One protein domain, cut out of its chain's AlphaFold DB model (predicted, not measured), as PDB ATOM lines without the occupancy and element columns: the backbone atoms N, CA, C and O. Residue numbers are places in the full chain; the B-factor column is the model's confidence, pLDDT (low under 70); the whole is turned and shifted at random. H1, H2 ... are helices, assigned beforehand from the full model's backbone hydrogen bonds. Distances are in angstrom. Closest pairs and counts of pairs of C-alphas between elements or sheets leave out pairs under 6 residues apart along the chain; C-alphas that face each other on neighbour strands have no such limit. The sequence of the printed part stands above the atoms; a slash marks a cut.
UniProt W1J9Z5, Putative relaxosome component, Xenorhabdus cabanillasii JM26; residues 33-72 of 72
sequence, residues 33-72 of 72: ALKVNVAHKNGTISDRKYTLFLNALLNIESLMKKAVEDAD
ATOM      1  N   ALA A  33     306.656 175.319 433.043       98.44
ATOM      2  CA  ALA A  33     306.806 176.761 433.209       98.44
ATOM      3  C   ALA A  33     308.214 177.124 433.707       98.44
ATOM      4  O   ALA A  33     308.854 178.022 433.158       98.44
ATOM      5  N   LEU A  34     308.740 176.374 434.683       98.56
ATOM      6  CA  LEU A  34     310.110 176.548 435.166       98.56
ATOM      7  C   LEU A  34     311.142 176.327 434.050       98.56
ATOM      8  O   LEU A  34     312.024 177.165 433.863       98.56
ATOM      9  N   LYS A  35     311.029 175.235 433.281       98.44
ATOM     10  CA  LYS A  35     311.948 174.938 432.165       98.44
ATOM     11  C   LYS A  35     311.912 176.022 431.090       98.44
ATOM     12  O   LYS A  35     312.963 176.444 430.615       98.44
ATOM     13  N   VAL A  36     310.718 176.489 430.732       98.31
ATOM     14  CA  VAL A  36     310.504 177.563 429.755       98.31
ATOM     15  C   VAL A  36     311.116 178.880 430.244       98.31
ATOM     16  O   VAL A  36     311.796 179.552 429.475       98.31
ATOM     17  N   ASN A  37     310.964 179.214 431.528       98.38
ATOM     18  CA  ASN A  37     311.588 180.390 432.141       98.38
ATOM     19  C   ASN A  37     313.123 180.308 432.125       98.38
ATOM     20  O   ASN A  37     313.791 181.266 431.749       98.38
ATOM     21  N   VAL A  38     313.701 179.155 432.470       98.56
ATOM     22  CA  VAL A  38     315.159 178.949 432.392       98.56
ATOM     23  C   VAL A  38     315.661 179.074 430.949       98.56
ATOM     24  O   VAL A  38     316.658 179.753 430.712       98.56
ATOM     25  N   ALA A  39     314.953 178.474 429.986       98.38
ATOM     26  CA  ALA A  39     315.283 178.557 428.562       98.38
ATOM     27  C   ALA A  39     315.142 179.978 427.987       98.38
ATOM     28  O   ALA A  39     315.790 180.324 427.003       98.38
ATOM     29  N   HIS A  40     314.275 180.809 428.558       98.56
ATOM     30  CA  HIS A  40     314.164 182.215 428.176       98.56
ATOM     31  C   HIS A  40     315.310 183.034 428.773       98.56
ATOM     32  O   HIS A  40     316.027 183.716 428.044       98.56
ATOM     33  N   LYS A  41     315.565 182.878 430.078       98.31
ATOM     34  CA  LYS A  41     316.637 183.583 430.796       98.31
ATOM     35  C   LYS A  41     318.032 183.322 430.235       98.31
ATOM     36  O   LYS A  41     318.882 184.202 430.309       98.31
ATOM     37  N   ASN A  42     318.283 182.129 429.698       97.94
ATOM     38  CA  ASN A  42     319.567 181.792 429.082       97.94
ATOM     39  C   ASN A  42     319.628 182.106 427.570       97.94
ATOM     40  O   ASN A  42     320.603 181.743 426.919       97.94
ATOM     41  N   GLY A  43     318.591 182.736 427.003       98.00
ATOM     42  CA  GLY A  43     318.531 183.116 425.590       98.00
ATOM     43  C   GLY A  43     318.257 181.968 424.609       98.00
ATOM     44  O   GLY A  43     318.323 182.182 423.400       98.00
ATOM     45  N   THR A  44     317.928 180.760 425.083       98.44
ATOM     46  CA  THR A  44     317.620 179.605 424.212       98.44
ATOM     47  C   THR A  44     316.324 179.812 423.424       98.44
ATOM     48  O   THR A  44     316.191 179.338 422.292       98.44
ATOM     49  N   ILE A  45     315.345 180.512 424.002       98.12
ATOM     50  CA  ILE A  45     314.088 180.864 423.334       98.12
ATOM     51  C   ILE A  45     313.862 182.374 423.346       98.12
ATOM     52  O   ILE A  45     314.205 183.059 424.303       98.12
ATOM     53  N   SER A  46     313.243 182.886 422.281       98.50
ATOM     54  CA  SER A  46     312.865 184.298 422.183       98.50
ATOM     55  C   SER A  46     311.673 184.638 423.075       98.50
ATOM     56  O   SER A  46     310.849 183.769 423.370       98.50
ATOM     57  N   ASP A  47     311.508 185.924 423.393       98.31
ATOM     58  CA  ASP A  47     310.353 186.465 424.126       98.31
ATOM     59  C   ASP A  47     309.024 186.007 423.518       98.31
ATOM     60  O   ASP A  47     308.129 185.541 424.218       98.31
ATOM     61  N   ARG A  48     308.918 186.035 422.182       98.38
ATOM     62  CA  ARG A  48     307.720 185.566 421.475       98.38
ATOM     63  C   ARG A  48     307.411 184.099 421.781       98.38
ATOM     64  O   ARG A  48     306.255 183.757 422.020       98.38
ATOM     65  N   LYS A  49     308.419 183.219 421.744       98.31
ATOM     66  CA  LYS A  49     308.234 181.794 422.060       98.31
ATOM     67  C   LYS A  49     307.912 181.603 423.541       98.31
ATOM     68  O   LYS A  49     307.038 180.804 423.858       98.31
ATOM     69  N   TYR A  50     308.565 182.358 424.421       98.50
ATOM     70  CA  TYR A  50     308.301 182.345 425.856       98.50
ATOM     71  C   TYR A  50     306.835 182.679 426.169       98.50
ATOM     72  O   TYR A  50     306.151 181.886 426.816       98.50
ATOM     73  N   THR A  51     306.312 183.781 425.624       98.50
ATOM     74  CA  THR A  51     304.905 184.173 425.794       98.50
ATOM     75  C   THR A  51     303.942 183.127 425.237       98.50
ATOM     76  O   THR A  51     302.954 182.801 425.891       98.50
ATOM     77  N   LEU A  52     304.225 182.553 424.061       98.56
ATOM     78  CA  LEU A  52     303.386 181.494 423.490       98.56
ATOM     79  C   LEU A  52     303.326 180.256 424.393       98.56
ATOM     80  O   LEU A  52     302.244 179.707 424.595       98.56
ATOM     81  N   PHE A  53     304.458 179.839 424.964       98.38
ATOM     82  CA  PHE A  53     304.488 178.711 425.892       98.38
ATOM     83  C   PHE A  53     303.716 179.001 427.178       98.38
ATOM     84  O   PHE A  53     302.921 178.161 427.595       98.38
ATOM     85  N   LEU A  54     303.896 180.177 427.786       98.06
ATOM     86  CA  LEU A  54     303.141 180.538 428.990       98.06
ATOM     87  C   LEU A  54     301.634 180.581 428.728       98.06
ATOM     88  O   LEU A  54     300.871 180.019 429.507       98.06
ATOM     89  N   ASN A  55     301.205 181.166 427.607       98.50
ATOM     90  CA  ASN A  55     299.790 181.209 427.242       98.50
ATOM     91  C   ASN A  55     299.206 179.805 427.044       98.50
ATOM     92  O   ASN A  55     298.088 179.540 427.479       98.50
ATOM     93  N   ALA A  56     299.958 178.891 426.424       98.44
ATOM     94  CA  ALA A  56     299.524 177.507 426.262       98.44
ATOM     95  C   ALA A  56     299.374 176.791 427.615       98.44
ATOM     96  O   ALA A  56     298.368 176.124 427.846       98.44
ATOM     97  N   LEU A  57     300.340 176.964 428.524       98.25
ATOM     98  CA  LEU A  57     300.301 176.372 429.864       98.25
ATOM     99  C   LEU A  57     299.135 176.912 430.705       98.25
ATOM    100  O   LEU A  57     298.438 176.127 431.344       98.25
ATOM    101  N   LEU A  58     298.885 178.224 430.655       97.94
ATOM    102  CA  LEU A  58     297.746 178.859 431.324       97.94
ATOM    103  C   LEU A  58     296.404 178.382 430.760       97.94
ATOM    104  O   LEU A  58     295.468 178.148 431.518       97.94
ATOM    105  N   ASN A  59     296.307 178.202 429.440       98.19
ATOM    106  CA  ASN A  59     295.086 177.702 428.813       98.19
ATOM    107  C   ASN A  59     294.772 176.265 429.266       98.19
ATOM    108  O   ASN A  59     293.648 175.974 429.663       98.19
ATOM    109  N   ILE A  60     295.778 175.382 429.301       96.88
ATOM    110  CA  ILE A  60     295.602 174.015 429.816       96.88
ATOM    111  C   ILE A  60     295.135 174.045 431.276       96.88
ATOM    112  O   ILE A  60     294.190 173.342 431.624       96.88
ATOM    113  N   GLU A  61     295.757 174.871 432.120       96.25
ATOM    114  CA  GLU A  61     295.378 174.998 433.531       96.25
ATOM    115  C   GLU A  61     293.926 175.468 433.705       96.25
ATOM    116  O   GLU A  61     293.172 174.879 434.482       96.25
ATOM    117  N   SER A  62     293.509 176.456 432.913       96.44
ATOM    118  CA  SER A  62     292.138 176.964 432.912       96.44
ATOM    119  C   SER A  62     291.125 175.905 432.469       96.44
ATOM    120  O   SER A  62     290.103 175.729 433.132       96.44
ATOM    121  N   LEU A  63     291.416 175.157 431.398       95.19
ATOM    122  CA  LEU A  63     290.553 174.070 430.926       95.19
ATOM    123  C   LEU A  63     290.426 172.953 431.965       95.19
ATOM    124  O   LEU A  63     289.342 172.410 432.159       95.19
ATOM    125  N   MET A  64     291.519 172.630 432.654       93.81
ATOM    126  CA  MET A  64     291.522 171.629 433.714       93.81
ATOM    127  C   MET A  64     290.698 172.054 434.926       93.81
ATOM    128  O   MET A  64     289.940 171.241 435.445       93.81
ATOM    129  N   LYS A  65     290.825 173.309 435.369       92.62
ATOM    130  CA  LYS A  65     290.001 173.852 436.458       92.62
ATOM    131  C   LYS A  65     288.525 173.821 436.101       92.62
ATOM    132  O   LYS A  65     287.738 173.289 436.871       92.62
ATOM    133  N   LYS A  66     288.181 174.289 434.899       93.12
ATOM    134  CA  LYS A  66     286.803 174.262 434.411       93.12
ATOM    135  C   LYS A  66     286.238 172.841 434.366       93.12
ATOM    136  O   LYS A  66     285.113 172.619 434.780       93.12
ATOM    137  N   ALA A  67     287.027 171.865 433.918       88.31
ATOM    138  CA  ALA A  67     286.593 170.470 433.894       88.31
ATOM    139  C   ALA A  67     286.341 169.885 435.295       88.31
ATOM    140  O   ALA A  67     285.512 168.992 435.424       88.31
ATOM    141  N   VAL A  68     287.055 170.354 436.325       87.25
ATOM    142  CA  VAL A  68     286.787 169.975 437.723       87.25
ATOM    143  C   VAL A  68     285.525 170.673 438.233       87.25
ATOM    144  O   VAL A  68     284.662 170.001 438.781       87.25
ATOM    145  N   GLU A  69     285.383 171.978 437.984       87.00
ATOM    146  CA  GLU A  69     284.194 172.761 438.361       87.00
ATOM    147  C   GLU A  69     282.903 172.223 437.723       87.00
ATOM    148  O   GLU A  69     281.876 172.168 438.387       87.00
ATOM    149  N   ASP A  70     282.952 171.795 436.457       85.94
ATOM    150  CA  ASP A  70     281.805 171.216 435.742       85.94
ATOM    151  C   ASP A  70     281.486 169.769 436.198       85.94
ATOM    152  O   ASP A  70     280.415 169.242 435.883       85.94
ATOM    153  N   ALA A  71     282.421 169.088 436.875       75.31
ATOM    154  CA  ALA A  71     282.276 167.689 437.295       75.31
ATOM    155  C   ALA A  71     281.691 167.523 438.708       75.31
ATOM    156  O   ALA A  71     281.091 166.470 438.988       75.31
ATOM    157  N   ASP A  72     281.870 168.523 439.574       60.12
ATOM    158  CA  ASP A  72     281.278 168.597 440.915       60.12
ATOM    159  C   ASP A  72     279.753 168.807 440.825       60.12
ATOM    160  O   ASP A  72     279.018 167.884 441.271       60.12
TER     161      ASP A  72
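This is residues 33 to 72 of the 72 residues of the protein "Putative relaxosome component" of Xenorhabdus cabanillasii JM26 (UniProt W1J9Z5). A lopsided helical hairpin: the short helix H1 folds back beside the first part of the long helix H2, and residues 59 to 72 stick out alone as an arm that makes much of the length. The printed part has 40 residues with two named helices, H1 then H2, and no named strand; the class is all helix. It is only just loose, close to extended, with a radius of gyration of the C-alphas of 13.3 A, and spans 43 by 16 by 7 A, a rod.

H1 is residues 33 to 41, from C-alpha 33 at (306.806, 176.761, 433.209). H2 is residues 47 to 69, 32.8 A from first to last C-alpha, ending with C-alpha 69 at (284.194, 172.761, 438.361).

H1 and H2 form a helical hairpin with a tight link of 5 residues. They run opposite ways at a shallow tilt of 10 degrees. H2 touches H1 with residues 47 to 57 alone; the closest C-alphas, of His 40 and Tyr 50, are 6.3 A apart. In H1 and H2 every O i to N i+4 pair is within hydrogen-bond range.

The C-alphas farthest apart, of Gly 43 and Asp 72, are 42.8 A apart. The printed part has no cut. Its mean pLDDT is 95.1, and residue 72, the chain's last, is under 70.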